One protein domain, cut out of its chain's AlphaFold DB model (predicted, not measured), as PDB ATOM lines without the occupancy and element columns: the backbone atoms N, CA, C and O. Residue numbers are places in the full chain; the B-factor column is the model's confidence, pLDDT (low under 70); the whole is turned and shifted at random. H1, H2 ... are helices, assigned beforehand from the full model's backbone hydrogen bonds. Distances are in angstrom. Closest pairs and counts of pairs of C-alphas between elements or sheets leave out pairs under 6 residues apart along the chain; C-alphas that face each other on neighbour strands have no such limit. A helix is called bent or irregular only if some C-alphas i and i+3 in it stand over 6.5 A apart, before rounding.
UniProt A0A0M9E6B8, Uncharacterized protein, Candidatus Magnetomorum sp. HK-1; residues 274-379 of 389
ATOM      1  N   ILE A 274     -27.754  -0.073   8.426       94.12
ATOM      2  CA  ILE A 274     -27.063   1.148   7.974       94.12
ATOM      3  C   ILE A 274     -27.515   2.358   8.804       94.12
ATOM      4  O   ILE A 274     -26.682   3.141   9.264       94.12
ATOM      5  N   ASN A 275     -28.821   2.489   9.051       94.50
ATOM      6  CA  ASN A 275     -29.363   3.570   9.871       94.50
ATOM      7  C   ASN A 275     -28.836   3.528  11.312       94.50
ATOM      8  O   ASN A 275     -28.448   4.551  11.872       94.50
ATOM      9  N   GLY A 276     -28.765   2.329  11.892       95.50
ATOM     10  CA  GLY A 276     -28.207   2.106  13.216       95.50
ATOM     11  C   GLY A 276     -26.762   2.586  13.316       95.50
ATOM     12  O   GLY A 276     -26.434   3.326  14.236       95.50
ATOM     13  N   ILE A 277     -25.909   2.270  12.338       93.12
ATOM     14  CA  ILE A 277     -24.522   2.769  12.312       93.12
ATOM     15  C   ILE A 277     -24.476   4.303  12.226       93.12
ATOM     16  O   ILE A 277     -23.696   4.931  12.946       93.12
ATOM     17  N   ASN A 278     -25.315   4.908  11.382       90.19
ATOM     18  CA  ASN A 278     -25.370   6.363  11.205       90.19
ATOM     19  C   ASN A 278     -25.791   7.115  12.473       90.19
ATOM     20  O   ASN A 278     -25.301   8.212  12.731       90.19
ATOM     21  N   SER A 279     -26.622   6.499  13.318       92.75
ATOM     22  CA  SER A 279     -26.995   7.094  14.608       92.75
ATOM     23  C   SER A 279     -25.812   7.254  15.580       92.75
ATOM     24  O   SER A 279     -25.839   8.140  16.433       92.75
ATOM     25  N   HIS A 280     -24.745   6.459  15.417       91.62
ATOM     26  CA  HIS A 280     -23.530   6.514  16.248       91.62
ATOM     27  C   HIS A 280     -22.389   7.290  15.611       91.62
ATOM     28  O   HIS A 280     -21.588   7.923  16.304       91.62
ATOM     29  N   PHE A 281     -22.281   7.228  14.286       85.06
ATOM     30  CA  PHE A 281     -21.157   7.791  13.558       85.06
ATOM     31  C   PHE A 281     -21.636   8.649  12.401       85.06
ATOM     32  O   PHE A 281     -22.319   8.177  11.501       85.06
ATOM     33  N   LYS A 282     -21.161   9.896  12.374       76.44
ATOM     34  CA  LYS A 282     -21.312  10.760  11.200       76.44
ATOM     35  C   LYS A 282     -20.372  10.335  10.079       76.44
ATOM     36  O   LYS A 282     -20.754  10.369   8.917       76.44
ATOM     37  N   SER A 283     -19.141   9.964  10.442       73.62
ATOM     38  CA  SER A 283     -18.128   9.465   9.518       73.62
ATOM     39  C   SER A 283     -16.876   8.923  10.191       73.62
ATOM     40  O   SER A 283     -16.680   9.074  11.399       73.62
ATOM     41  N   GLY A 284     -16.009   8.310   9.385       73.50
ATOM     42  CA  GLY A 284     -14.660   7.916   9.774       73.50
ATOM     43  C   GLY A 284     -14.422   6.409   9.686       73.50
ATOM     44  O   GLY A 284     -15.309   5.652   9.285       73.50
ATOM     45  N   PRO A 285     -13.223   5.950  10.088       69.38
ATOM     46  CA  PRO A 285     -12.810   4.559   9.918       69.38
ATOM     47  C   PRO A 285     -13.726   3.573  10.654       69.38
ATOM     48  O   PRO A 285     -14.037   2.522  10.110       69.38
ATOM     49  N   LYS A 286     -14.237   3.932  11.843       79.44
ATOM     50  CA  LYS A 286     -15.208   3.111  12.586       79.44
ATOM     51  C   LYS A 286     -16.491   2.869  11.781       79.44
ATOM     52  O   LYS A 286     -16.896   1.723  11.627       79.44
ATOM     53  N   GLN A 287     -17.091   3.922  11.222       87.00
ATOM     54  CA  GLN A 287     -18.295   3.809  10.391       87.00
ATOM     55  C   GLN A 287     -18.032   2.941   9.152       87.00
ATOM     56  O   GLN A 287     -18.768   1.993   8.888       87.00
ATOM     57  N   ALA A 288     -16.938   3.226   8.436       76.12
ATOM     58  CA  ALA A 288     -16.563   2.509   7.221       76.12
ATOM     59  C   ALA A 288     -16.330   1.010   7.471       76.12
ATOM     60  O   ALA A 288     -16.762   0.177   6.671       76.12
ATOM     61  N   THR A 289     -15.699   0.646   8.595       77.62
ATOM     62  CA  THR A 289     -15.526  -0.759   8.989       77.62
ATOM     63  C   THR A 289     -16.870  -1.459   9.183       77.62
ATOM     64  O   THR A 289     -17.049  -2.564   8.671       77.62
ATOM     65  N   LEU A 290     -17.827  -0.827   9.869       87.19
ATOM     66  CA  LEU A 290     -19.139  -1.431  10.122       87.19
ATOM     67  C   LEU A 290     -19.988  -1.548   8.847       87.19
ATOM     68  O   LEU A 290     -20.622  -2.581   8.643       87.19
ATOM     69  N   PHE A 291     -19.951  -0.557   7.952       84.62
ATOM     70  CA  PHE A 291     -20.600  -0.662   6.638       84.62
ATOM     71  C   PHE A 291     -20.015  -1.786   5.796       84.62
ATOM     72  O   PHE A 291     -20.755  -2.620   5.278       84.62
ATOM     73  N   THR A 292     -18.684  -1.884   5.756       80.44
ATOM     74  CA  THR A 292     -18.008  -2.974   5.045       80.44
ATOM     75  C   THR A 292     -18.444  -4.342   5.580       80.44
ATOM     76  O   THR A 292     -18.591  -5.288   4.806       80.44
ATOM     77  N   LEU A 293     -18.674  -4.464   6.894       85.25
ATOM     78  CA  LEU A 293     -19.167  -5.700   7.503       85.25
ATOM     79  C   LEU A 293     -20.607  -6.027   7.067       85.25
ATOM     80  O   LEU A 293     -20.892  -7.179   6.729       85.25
ATOM     81  N   ILE A 294     -21.498  -5.027   7.017       89.62
ATOM     82  CA  ILE A 294     -22.867  -5.195   6.501       89.62
ATOM     83  C   ILE A 294     -22.827  -5.671   5.052       89.62
ATOM     84  O   ILE A 294     -23.418  -6.704   4.747       89.62
ATOM     85  N   ASP A 295     -22.108  -4.974   4.174       84.19
ATOM     86  CA  ASP A 295     -22.104  -5.294   2.744       84.19
ATOM     87  C   ASP A 295     -21.570  -6.695   2.460       84.19
ATOM     88  O   ASP A 295     -22.099  -7.414   1.616       84.19
ATOM     89  N   GLN A 296     -20.558  -7.133   3.206       82.50
ATOM     90  CA  GLN A 296     -20.024  -8.479   3.039       82.50
ATOM     91  C   GLN A 296     -20.936  -9.571   3.610       82.50
ATOM     92  O   GLN A 296     -20.938 -10.684   3.082       82.50
ATOM     93  N   SER A 297     -21.710  -9.269   4.655       85.38
ATOM     94  CA  SER A 297     -22.648 -10.226   5.260       85.38
ATOM     95  C   SER A 297     -23.987 -10.317   4.525       85.38
ATOM     96  O   SER A 297     -24.607 -11.383   4.504       85.38
ATOM     97  N   LEU A 298     -24.430  -9.224   3.898       89.81
ATOM     98  CA  LEU A 298     -25.755  -9.094   3.304       89.81
ATOM     99  C   LEU A 298     -25.694  -8.448   1.917       89.81
ATOM    100  O   LEU A 298     -25.946  -7.257   1.723       89.81
ATOM    101  N   ASN A 299     -25.416  -9.300   0.933       88.69
ATOM    102  CA  ASN A 299     -25.572  -8.971  -0.477       88.69
ATOM    103  C   ASN A 299     -27.034  -9.158  -0.887       88.69
ATOM    104  O   ASN A 299     -27.557 -10.274  -0.792       88.69
ATOM    105  N   LEU A 300     -27.671  -8.072  -1.321       91.00
ATOM    106  CA  LEU A 300     -29.027  -8.098  -1.857       91.00
ATOM    107  C   LEU A 300     -28.996  -8.487  -3.338       91.00
ATOM    108  O   LEU A 300     -28.116  -8.055  -4.086       91.00
ATOM    109  N   ASP A 301     -29.944  -9.317  -3.763       91.00
ATOM    110  CA  ASP A 301     -30.184  -9.541  -5.186       91.00
ATOM    111  C   ASP A 301     -30.879  -8.333  -5.846       91.00
ATOM    112  O   ASP A 301     -31.215  -7.344  -5.200       91.00
ATOM    113  N   LYS A 302     -31.097  -8.394  -7.164       92.00
ATOM    114  CA  LYS A 302     -31.697  -7.278  -7.914       92.00
ATOM    115  C   LYS A 302     -33.103  -6.905  -7.435       92.00
ATOM    116  O   LYS A 302     -33.445  -5.730  -7.463       92.00
ATOM    117  N   ASN A 303     -33.920  -7.878  -7.041       93.44
ATOM    118  CA  ASN A 303     -35.280  -7.614  -6.577       93.44
ATOM    119  C   ASN A 303     -35.254  -7.069  -5.148       93.44
ATOM    120  O   ASN A 303     -35.939  -6.098  -4.845       93.44
ATOM    121  N   GLU A 304     -34.428  -7.664  -4.287       95.19
ATOM    122  CA  GLU A 304     -34.192  -7.181  -2.926       95.19
ATOM    123  C   GLU A 304     -33.661  -5.740  -2.923       95.19
ATOM    124  O   GLU A 304     -34.072  -4.937  -2.088       95.19
ATOM    125  N   GLN A 305     -32.802  -5.392  -3.884       93.06
ATOM    126  CA  GLN A 305     -32.259  -4.046  -4.056       93.06
ATOM    127  C   GLN A 305     -33.346  -3.017  -4.415       93.06
ATOM    128  O   GLN A 305     -33.368  -1.937  -3.833       93.06
ATOM    129  N   LEU A 306     -34.292  -3.362  -5.296       92.81
ATOM    130  CA  LEU A 306     -35.431  -2.488  -5.615       92.81
ATOM    131  C   LEU A 306     -36.321  -2.238  -4.389       92.81
ATOM    132  O   LEU A 306     -36.765  -1.117  -4.158       92.81
ATOM    133  N   ILE A 307     -36.552  -3.274  -3.576       95.38
ATOM    134  CA  ILE A 307     -37.317  -3.150  -2.326       95.38
ATOM    135  C   ILE A 307     -36.551  -2.278  -1.322       95.38
ATOM    136  O   ILE A 307     -37.143  -1.434  -0.655       95.38
ATOM    137  N   PHE A 308     -35.232  -2.451  -1.219       94.19
ATOM    138  CA  PHE A 308     -34.378  -1.621  -0.368       94.19
ATOM    139  C   PHE A 308     -34.460  -0.140  -0.763       94.19
ATOM    140  O   PHE A 308     -34.690   0.713   0.094       94.19
ATOM    141  N   GLU A 309     -34.372   0.157  -2.061       91.88
ATOM    142  CA  GLU A 309     -34.555   1.503  -2.610       91.88
ATOM    143  C   GLU A 309     -35.937   2.079  -2.287       91.88
ATOM    144  O   GLU A 309     -36.050   3.240  -1.892       91.88
ATOM    145  N   GLU A 310     -37.002   1.288  -2.411       93.19
ATOM    146  CA  GLU A 310     -38.354   1.718  -2.048       93.19
ATOM    147  C   GLU A 310     -38.459   2.066  -0.553       93.19
ATOM    148  O   GLU A 310     -38.987   3.126  -0.198       93.19
ATOM    149  N   ILE A 311     -37.896   1.226   0.325       93.25
ATOM    150  CA  ILE A 311     -37.899   1.426   1.781       93.25
ATOM    151  C   ILE A 311     -37.242   2.759   2.144       93.25
ATOM    152  O   ILE A 311     -37.864   3.582   2.826       93.25
ATOM    153  N   ILE A 312     -36.016   3.001   1.669       91.81
ATOM    154  CA  ILE A 312     -35.254   4.201   2.044       91.81
ATOM    155  C   ILE A 312     -35.795   5.481   1.393       91.81
ATOM    156  O   ILE A 312     -35.538   6.583   1.875       91.81
ATOM    157  N   ASN A 313     -36.542   5.354   0.291       88.00
ATOM    158  CA  ASN A 313     -37.186   6.484  -0.373       88.00
ATOM    159  C   ASN A 313     -38.501   6.897   0.288       88.00
ATOM    160  O   ASN A 313     -38.851   8.077   0.229       88.00
ATOM    161  N   THR A 314     -39.209   5.946   0.897       88.56
ATOM    162  CA  THR A 314     -40.563   6.153   1.425       88.56
ATOM    163  C   THR A 314     -40.570   6.559   2.900       88.56
ATOM    164  O   THR A 314     -41.479   7.267   3.332       88.56
ATOM    165  N   HIS A 315     -39.551   6.178   3.679       86.00
ATOM    166  CA  HIS A 315     -39.506   6.450   5.118       86.00
ATOM    167  C   HIS A 315     -38.463   7.520   5.463       86.00
ATOM    168  O   HIS A 315     -37.280   7.396   5.151       86.00
ATOM    169  N   ASN A 316     -38.898   8.567   6.171       82.75
ATOM    170  CA  ASN A 316     -38.045   9.706   6.538       82.75
ATOM    171  C   ASN A 316     -36.876   9.328   7.460       82.75
ATOM    172  O   ASN A 316     -35.846  10.000   7.439       82.75
ATOM    173  N   GLU A 317     -37.025   8.268   8.255       83.75
ATOM    174  CA  GLU A 317     -35.977   7.752   9.142       83.75
ATOM    175  C   GLU A 317     -34.723   7.278   8.388       83.75
ATOM    176  O   GLU A 317     -33.632   7.365   8.932       83.75
ATOM    177  N   TYR A 318     -34.840   6.887   7.111       86.00
ATOM    178  CA  TYR A 318     -33.714   6.433   6.281       86.00
ATOM    179  C   TYR A 318     -33.128   7.531   5.384       86.00
ATOM    180  O   TYR A 318     -32.422   7.239   4.417       86.00
ATOM    181  N   LYS A 319     -33.379   8.812   5.685       72.81
ATOM    182  CA  LYS A 319     -32.891   9.939   4.871       72.81
ATOM    183  C   LYS A 319     -31.372   9.914   4.662       72.81
ATOM    184  O   LYS A 319     -30.907  10.212   3.565       72.81
ATOM    185  N   GLU A 320     -30.607   9.565   5.692       70.50
ATOM    186  CA  GLU A 320     -29.143   9.480   5.608       70.50
ATOM    187  C   GLU A 320     -28.687   8.266   4.790       70.50
ATOM    188  O   GLU A 320     -27.783   8.386   3.964       70.50
ATOM    189  N   VAL A 321     -29.373   7.127   4.937       74.75
ATOM    190  CA  VAL A 321     -29.139   5.917   4.130       74.75
ATOM    191  C   VAL A 321     -29.352   6.216   2.644       74.75
ATOM    192  O   VAL A 321     -28.490   5.927   1.819       74.75
ATOM    193  N   LYS A 322     -30.459   6.890   2.311       66.69
ATOM    194  CA  LYS A 322     -30.769   7.342   0.950       66.69
ATOM    195  C   LYS A 322     -29.670   8.225   0.359       66.69
ATOM    196  O   LYS A 322     -29.299   8.043  -0.795       66.69
ATOM    197  N   MET A 323     -29.144   9.178   1.132       65.44
ATOM    198  CA  MET A 323     -28.064  10.053   0.659       65.44
ATOM    199  C   MET A 323     -26.785   9.275   0.335       65.44
ATOM    200  O   MET A 323     -26.160   9.558  -0.685       65.44
ATOM    201  N   LEU A 324     -26.411   8.304   1.174       69.62
ATOM    202  CA  LEU A 324     -25.237   7.457   0.948       69.62
ATOM    203  C   LEU A 324     -25.389   6.617  -0.321       69.62
ATOM    204  O   LEU A 324     -24.504   6.645  -1.174       69.62
ATOM    205  N   GLN A 325     -26.538   5.963  -0.500       71.19
ATOM    206  CA  GLN A 325     -26.778   5.139  -1.681       71.19
ATOM    207  C   GLN A 325     -26.716   5.957  -2.983       71.19
ATOM    208  O   GLN A 325     -26.063   5.550  -3.942       71.19
ATOM    209  N   SER A 326     -27.306   7.157  -3.011       56.25
ATOM    210  CA  SER A 326     -27.225   8.030  -4.193       56.25
ATOM    211  C   SER A 326     -25.787   8.447  -4.535       56.25
ATOM    212  O   SER A 326     -25.471   8.701  -5.697       56.25
ATOM    213  N   ILE A 327     -24.903   8.553  -3.538       60.44
ATOM    214  CA  ILE A 327     -23.487   8.873  -3.749       60.44
ATOM    215  C   ILE A 327     -22.750   7.674  -4.372       60.44
ATOM    216  O   ILE A 327     -21.968   7.869  -5.307       60.44
ATOM    217  N   GLU A 328     -23.025   6.456  -3.904       63.94
ATOM    218  CA  GLU A 328     -22.454   5.217  -4.450       63.94
ATOM    219  C   GLU A 328     -22.886   4.961  -5.900       63.94
ATOM    220  O   GLU A 328     -22.040   4.676  -6.747       63.94
ATOM    221  N   GLU A 329     -24.172   5.139  -6.218       60.53
ATOM    222  CA  GLU A 329     -24.723   4.971  -7.573       60.53
ATOM    223  C   GLU A 329     -24.063   5.920  -8.580       60.53
ATOM    224  O   GLU A 329     -23.555   5.496  -9.620       60.53
ATOM    225  N   VAL A 330     -23.977   7.208  -8.233       46.31
ATOM    226  CA  VAL A 330     -23.291   8.213  -9.057       46.31
ATOM    227  C   VAL A 330     -21.798   7.896  -9.190       46.31
ATOM    228  O   VAL A 330     -21.177   8.249 -10.200       46.31
ATOM    229  N   GLY A 331     -21.216   7.260  -8.172       51.91
ATOM    230  CA  GLY A 331     -19.845   6.782  -8.194       51.91
ATOM    231  C   GLY A 331     -19.632   5.647  -9.195       51.91
ATOM    232  O   GLY A 331     -18.701   5.677 -10.001       51.91
ATOM    233  N   TYR A 332     -20.550   4.687  -9.196       53.66
ATOM    234  CA  TYR A 332     -20.535   3.537 -10.087       53.66
ATOM    235  C   TYR A 332     -20.748   3.930 -11.559       53.66
ATOM    236  O   TYR A 332     -20.000   3.488 -12.433       53.66
ATOM    237  N   GLU A 333     -21.700   4.824 -11.847       48.62
ATOM    238  CA  GLU A 333     -22.027   5.271 -13.213       48.62
ATOM    239  C   GLU A 333     -20.876   5.993 -13.929       48.62
ATOM    240  O   GLU A 333     -20.796   5.977 -15.159       48.62
ATOM    241  N   LYS A 334     -19.981   6.647 -13.181       45.44
ATOM    242  CA  LYS A 334     -18.889   7.453 -13.752       45.44
ATOM    243  C   LYS A 334     -17.553   6.713 -13.857       45.44
ATOM    244  O   LYS A 334     -16.589   7.271 -14.377       45.44
ATOM    245  N   GLY A 335     -17.510   5.446 -13.441       46.09
ATOM    246  CA  GLY A 335     -16.285   4.654 -13.336       46.09
ATOM    247  C   GLY A 335     -15.513   4.952 -12.047       46.09
ATOM    248  O   GLY A 335     -15.565   6.065 -11.532       46.09
ATOM    249  N   ILE A 336     -14.785   3.944 -11.546       51.81
ATOM    250  CA  ILE A 336     -14.160   3.908 -10.203       51.81
ATOM    251  C   ILE A 336     -13.433   5.221  -9.855       51.81
ATOM    252  O   ILE A 336     -13.738   5.832  -8.839       51.81
ATOM    253  N   GLU A 337     -12.571   5.724 -10.744       52.72
ATOM    254  CA  GLU A 337     -11.810   6.961 -10.510       52.72
ATOM    255  C   GLU A 337     -12.671   8.234 -10.413       52.72
ATOM    256  O   GLU A 337     -12.455   9.071  -9.538       52.72
ATOM    257  N   GLN A 338     -13.633   8.434 -11.319       54.69
ATOM    258  CA  GLN A 338     -14.482   9.635 -11.276       54.69
ATOM    259  C   GLN A 338     -15.542   9.534 -10.177       54.69
ATOM    260  O   GLN A 338     -16.071  10.553  -9.717       54.69
ATOM    261  N   GLY A 339     -15.866   8.304  -9.780       53.16
ATOM    262  CA  GLY A 339     -16.781   8.021  -8.700       53.16
ATOM    263  C   GLY A 339     -16.199   8.341  -7.337       53.16
ATOM    264  O   GLY A 339     -16.832   9.079  -6.587       53.16
ATOM    265  N   GLU A 340     -14.970   7.902  -7.061       58.12
ATOM    266  CA  GLU A 340     -14.220   8.248  -5.846       58.12
ATOM    267  C   GLU A 340     -14.150   9.771  -5.634       58.12
ATOM    268  O   GLU A 340     -14.430  10.269  -4.539       58.12
ATOM    269  N   ASP A 341     -13.904  10.536  -6.704       61.66
ATOM    270  CA  ASP A 341     -13.819  11.999  -6.642       61.66
ATOM    271  C   ASP A 341     -15.157  12.657  -6.279       61.66
ATOM    272  O   ASP A 341     -15.208  13.653  -5.549       61.66
ATOM    273  N   LYS A 342     -16.271  12.129  -6.796       59.53
ATOM    274  CA  LYS A 342     -17.610  12.651  -6.498       59.53
ATOM    275  C   LYS A 342     -18.109  12.225  -5.125       59.53
ATOM    276  O   LYS A 342     -18.747  13.045  -4.465       59.53
ATOM    277  N   VAL A 343     -17.803  10.999  -4.703       57.91
ATOM    278  CA  VAL A 343     -18.065  10.504  -3.346       57.91
ATOM    279  C   VAL A 343     -17.373  11.417  -2.346       57.91
ATOM    280  O   VAL A 343     -18.029  11.977  -1.468       57.91
ATOM    281  N   LEU A 344     -16.084  11.697  -2.562       65.19
ATOM    282  CA  LEU A 344     -15.331  12.618  -1.723       65.19
ATOM    283  C   LEU A 344     -15.946  14.027  -1.714       65.19
ATOM    284  O   LEU A 344     -16.120  14.620  -0.649       65.19
ATOM    285  N   LYS A 345     -16.350  14.556  -2.878       65.62
ATOM    286  CA  LYS A 345     -17.034  15.862  -2.969       65.62
ATOM    287  C   LYS A 345     -18.370  15.895  -2.229       65.62
ATOM    288  O   LYS A 345     -18.683  16.908  -1.605       65.62
ATOM    289  N   GLY A 346     -19.165  14.831  -2.325       55.91
ATOM    290  CA  GLY A 346     -20.451  14.701  -1.642       55.91
ATOM    291  C   GLY A 346     -20.279  14.688  -0.127       55.91
ATOM    292  O   GLY A 346     -20.909  15.484   0.567       55.91
ATOM    293  N   LEU A 347     -19.348  13.869   0.363       60.09
ATOM    294  CA  LEU A 347     -19.017  13.766   1.782       60.09
ATOM    295  C   LEU A 347     -18.468  15.085   2.356       60.09
ATOM    296  O   LEU A 347     -18.875  15.497   3.442       60.09
ATOM    297  N   LEU A 348     -17.609  15.796   1.612       63.97
ATOM    298  CA  LEU A 348     -17.090  17.113   2.010       63.97
ATOM    299  C   LEU A 348     -18.185  18.191   2.039       63.97
ATOM    300  O   LEU A 348     -18.252  18.965   2.992       63.97
ATOM    301  N   LYS A 349     -19.076  18.236   1.037       61.50
ATOM    302  CA  LYS A 349     -20.206  19.187   1.007       61.50
ATOM    303  C   LYS A 349     -21.238  18.921   2.101       61.50
ATOM    304  O   LYS A 349     -21.839  19.865   2.601       61.50
ATOM    305  N   ALA A 350     -21.439  17.657   2.463       51.06
ATOM    306  CA  ALA A 350     -22.355  17.252   3.523       51.06
ATOM    307  C   ALA A 350     -21.772  17.446   4.938       51.06
ATOM    308  O   ALA A 350     -22.471  17.211   5.920       51.06
ATOM    309  N   GLY A 351     -20.501  17.855   5.064       55.97
ATOM    310  CA  GLY A 351     -19.821  17.970   6.359       55.97
ATOM    311  C   GLY A 351     -19.559  16.617   7.031       55.97
ATOM    312  O   GLY A 351     -19.287  16.563   8.228       55.97
ATOM    313  N   LEU A 352     -19.637  15.530   6.260       45.06
ATOM    314  CA  LEU A 352     -19.403  14.157   6.699       45.06
ATOM    315  C   LEU A 352     -17.923  13.784   6.610       45.06
ATOM    316  O   LEU A 352     -17.566  12.656   6.878       45.06
ATOM    317  N   LEU A 353     -17.008  14.673   6.247       53.88
ATOM    318  CA  LEU A 353     -15.573  14.423   6.392       53.88
ATOM    319  C   LEU A 353     -14.932  15.590   7.125       53.88
ATOM    320  O   LEU A 353     -15.335  16.744   6.967       53.88
ATOM    321  N   THR A 354     -13.924  15.286   7.938       58.28
ATOM    322  CA  THR A 354     -13.088  16.316   8.555       58.28
ATOM    323  C   THR A 354     -12.391  17.122   7.463       58.28
ATOM    324  O   THR A 354     -11.970  16.541   6.472       58.28
ATOM    325  N   LYS A 355     -12.169  18.427   7.663       61.91
ATOM    326  CA  LYS A 355     -11.354  19.254   6.745       61.91
ATOM    327  C   LYS A 355      -9.839  18.960   6.834       61.91
ATOM    328  O   LYS A 355      -9.035  19.700   6.284       61.91
ATOM    329  N   ASP A 356      -9.457  17.908   7.551       67.56
ATOM    330  CA  ASP A 356      -8.080  17.467   7.768       67.56
ATOM    331  C   ASP A 356      -7.654  16.515   6.644       67.56
ATOM    332  O   ASP A 356      -8.269  15.467   6.428       67.56
ATOM    333  N   LEU A 357      -6.613  16.913   5.919       62.44
ATOM    334  CA  LEU A 357      -6.170  16.280   4.685       62.44
ATOM    335  C   LEU A 357      -5.603  14.874   4.924       62.44
ATOM    336  O   LEU A 357      -5.940  13.951   4.182       62.44
ATOM    337  N   ASP A 358      -4.832  14.688   5.995       58.44
ATOM    338  CA  ASP A 358      -4.218  13.398   6.323       58.44
ATOM    339  C   ASP A 358      -5.279  12.388   6.780       58.44
ATOM    340  O   ASP A 358      -5.244  11.212   6.406       58.44
ATOM    341  N   LYS A 359      -6.302  12.858   7.505       56.47
ATOM    342  CA  LYS A 359      -7.448  12.021   7.892       56.47
ATOM    343  C   LYS A 359      -8.327  11.633   6.715       56.47
ATOM    344  O   LYS A 359      -8.834  10.511   6.701       56.47
ATOM    345  N   ILE A 360      -8.525  12.524   5.741       58.12
ATOM    346  CA  ILE A 360      -9.286  12.200   4.528       58.12
ATOM    347  C   ILE A 360      -8.582  11.076   3.770       58.12
ATOM    348  O   ILE A 360      -9.213  10.058   3.510       58.12
ATOM    349  N   VAL A 361      -7.281  11.218   3.498       57.78
ATOM    350  CA  VAL A 361      -6.474  10.210   2.782       57.78
ATOM    351  C   VAL A 361      -6.494   8.864   3.505       57.78
ATOM    352  O   VAL A 361      -6.699   7.825   2.883       57.78
ATOM    353  N   GLN A 362      -6.355   8.868   4.833       51.69
ATOM    354  CA  GLN A 362      -6.403   7.646   5.636       51.69
ATOM    355  C   GLN A 362      -7.792   6.983   5.646       51.69
ATOM    356  O   GLN A 362      -7.886   5.760   5.725       51.69
ATOM    357  N   THR A 363      -8.867   7.774   5.576       48.47
ATOM    358  CA  THR A 363     -10.255   7.283   5.640       48.47
ATOM    359  C   THR A 363     -10.752   6.784   4.287       48.47
ATOM    360  O   THR A 363     -11.479   5.796   4.232       48.47
ATOM    361  N   THR A 364     -10.386   7.460   3.198       53.44
ATOM    362  CA  THR A 364     -10.888   7.155   1.852       53.44
ATOM    363  C   THR A 364      -9.913   6.326   1.022       53.44
ATOM    364  O   THR A 364     -10.324   5.740   0.028       53.44
ATOM    365  N   GLY A 365      -8.631   6.270   1.403       52.69
ATOM    366  CA  GLY A 365      -7.574   5.626   0.615       52.69
ATOM    367  C   GLY A 365      -7.222   6.372  -0.678       52.69
ATOM    368  O   GLY A 365      -6.419   5.873  -1.464       52.69
ATOM    369  N   ILE A 366      -7.811   7.554  -0.900       68.00
ATOM    370  CA  ILE A 366      -7.569   8.409  -2.066       68.00
ATOM    371  C   ILE A 366      -6.230   9.123  -1.878       68.00
ATOM    372  O   ILE A 366      -5.948   9.647  -0.803       68.00
ATOM    373  N   ASP A 367      -5.423   9.169  -2.936       72.62
ATOM    374  CA  ASP A 367      -4.133   9.859  -2.950       72.62
ATOM    375  C   ASP A 367      -4.236  11.336  -2.504       72.62
ATOM    376  O   ASP A 367      -5.170  12.066  -2.846       72.62
ATOM    377  N   THR A 368      -3.230  11.783  -1.752       73.12
ATOM    378  CA  THR A 368      -3.139  13.119  -1.156       73.12
ATOM    379  C   THR A 368      -3.232  14.252  -2.181       73.12
ATOM    380  O   THR A 368      -3.872  15.271  -1.913       73.12
ATOM    381  N   GLU A 369      -2.626  14.103  -3.360       71.88
ATOM    382  CA  GLU A 369      -2.657  15.125  -4.414       71.88
ATOM    383  C   GLU A 369      -4.048  15.240  -5.049       71.88
ATOM    384  O   GLU A 369      -4.546  16.343  -5.300       71.88
ATOM    385  N   ARG A 370      -4.743  14.114  -5.218       71.62
ATOM    386  CA  ARG A 370      -6.127  14.069  -5.696       71.62
ATOM    387  C   ARG A 370      -7.118  14.655  -4.695       71.62
ATOM    388  O   ARG A 370      -7.985  15.437  -5.092       71.62
ATOM    389  N   VAL A 371      -6.946  14.395  -3.397       71.38
ATOM    390  CA  VAL A 371      -7.738  15.040  -2.332       71.38
ATOM    391  C   VAL A 371      -7.549  16.563  -2.347       71.38
ATOM    392  O   VAL A 371      -8.538  17.301  -2.325       71.38
ATOM    393  N   LYS A 372      -6.305  17.057  -2.456       75.75
ATOM    394  CA  LYS A 372      -6.014  18.503  -2.560       75.75
ATOM    395  C   LYS A 372      -6.714  19.146  -3.754       75.75
ATOM    396  O   LYS A 372      -7.320  20.208  -3.605       75.75
ATOM    397  N   LYS A 373      -6.666  18.498  -4.921       76.31
ATOM    398  CA  LYS A 373      -7.319  18.983  -6.144       76.31
ATOM    399  C   LYS A 373      -8.833  19.116  -5.960       76.31
ATOM    400  O   LYS A 373      -9.420  20.123  -6.344       76.31
ATOM    401  N   ILE A 374      -9.461  18.142  -5.306       73.12
ATOM    402  CA  ILE A 374     -10.902  18.150  -5.028       73.12
ATOM    403  C   ILE A 374     -11.290  19.254  -4.035       73.12
ATOM    404  O   ILE A 374     -12.300  19.928  -4.237       73.12
ATOM    405  N   ILE A 375     -10.487  19.473  -2.991       72.56
ATOM    406  CA  ILE A 375     -10.700  20.557  -2.019       72.56
ATOM    407  C   ILE A 375     -10.575  21.932  -2.699       72.56
ATOM    408  O   ILE A 375     -11.407  22.812  -2.460       72.56
ATOM    409  N   GLN A 376      -9.587  22.095  -3.586       72.12
ATOM    410  CA  GLN A 376      -9.407  23.303  -4.398       72.12
ATOM    411  C   GLN A 376     -10.599  23.553  -5.331       72.12
ATOM    412  O   GLN A 376     -11.117  24.664  -5.368       72.12
ATOM    413  N   GLU A 377     -11.089  22.524  -6.029       72.44
ATOM    414  CA  GLU A 377     -12.255  22.624  -6.922       72.44
ATOM    415  C   GLU A 377     -13.556  23.001  -6.192       72.44
ATOM    416  O   GLU A 377     -14.476  23.551  -6.798       72.44
ATOM    417  N   LEU A 378     -13.656  22.707  -4.895       68.12
ATOM    418  CA  LEU A 378     -14.813  23.042  -4.067       68.12
ATOM    419  C   LEU A 378     -14.753  24.451  -3.454       68.12
ATOM    420  O   LEU A 378     -15.688  24.820  -2.745       68.12
ATOM    421  N   ASN A 379     -13.695  25.235  -3.708       62.19
ATOM    422  CA  ASN A 379     -13.462  26.553  -3.095       62.19
ATOM    423  C   ASN A 379     -13.544  26.547  -1.550       62.19
ATOM    424  O   ASN A 379     -13.812  27.575  -0.930       62.19
TER     425      ASN A 379
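This is residues 274 to 379 of the 389 residues of an uncharacterized protein of Candidatus Magnetomorum sp. HK-1 (UniProt A0A0M9E6B8). The helices H3, H4 and H5 run back and forth in a zigzag, with the hairpin of H4 and H5 in the middle of the domain. The short hairpin of H1 and H2 packs through H1 on the first part of H4, and H6 and H7 make a corner beyond H5, with H7 packed on it. The printed part has 106 residues with seven named helices, H1 to H7 in order along the chain, and no named strand; the class is all helix. It is compact, with a radius of gyration of the C-alphas of 14.4 A and spans of 39 by 30 by 25 A.

Start at H1, residues 274 to 280, and go on to H2, residues 285 to 297: they form a helical hairpin and touch, the closest C-alphas being those of Ile 277 and Gln 287, 6.6 A apart, at a shallow tilt of 22 degrees, opposite ways. Next come H3, residues 302 to 314, which is apart from H2, and H4, residues 316 to 333, the hub. Residues 309 to 313 of H3 touch residues 318 to 322 of H4; the closest C-alphas, of Ile 312 and Tyr 318, are 5.0 A apart, at a steep tilt of 48 degrees, opposite ways. H4 touches H1 with residues 317 to 321 alone, the closest C-alphas being those of Asn 275 and Val 321, 6.2 A apart. With residues 327 to 333 alone, H4 touches H5, residues 336 to 349; in this hairpin the C-alphas of Gly 331 and Gly 339 are the closest, 3.3 A apart, and the shallow tilt of 34 degrees is only just short of steep. H6, residues 357 to 364, is close to H2 but not clearly touching, with the closest C-alphas, of Pro 285 and Thr 363, 5.7 A apart. H6 touches H7, residues 368 to 377, about perpendicular at 75 degrees, the closest C-alphas being those of Val 361 and Thr 368, 5.9 A apart. H7 touches residues 341 to 345 of H5; the closest C-alphas are those of Lys 345 and Ile 374, 6.9 A apart. Every O i to N i+4 pair is within hydrogen-bond range in H2, H3, H6 and H7, against 2 of 3 in H1, 12 of 14 in H4 and 9 of 10 in H5.

Find C-alpha 274 at (-27.063, 1.148, 7.974), where H1 begins; H1 is 10.5 A long. H2 measures 18.4 A and H3 18.6 A. From C-alpha 316 at (-38.045, 9.706, 6.538), H4 runs 25.8 A; it is irregular, with C-alphas 317 and 320 7.9 A apart, and has a kink of 29 degrees near residue 323. H5 spans 19.9 A, H6 10.7 A and H7 14.4 A, ending at C-alpha 377 at (-12.255, 22.624, -6.922).

The C-alphas farthest apart are those of Asn 303 and Asn 379, 40.7 A. The printed part has no cut; the link from H5 to H6 is short and the other links are tight. Residues 301 to 307 stand free. The mean pLDDT of the printed part is 72.4, and 47 residues are under 70, among them residues 326 to 366.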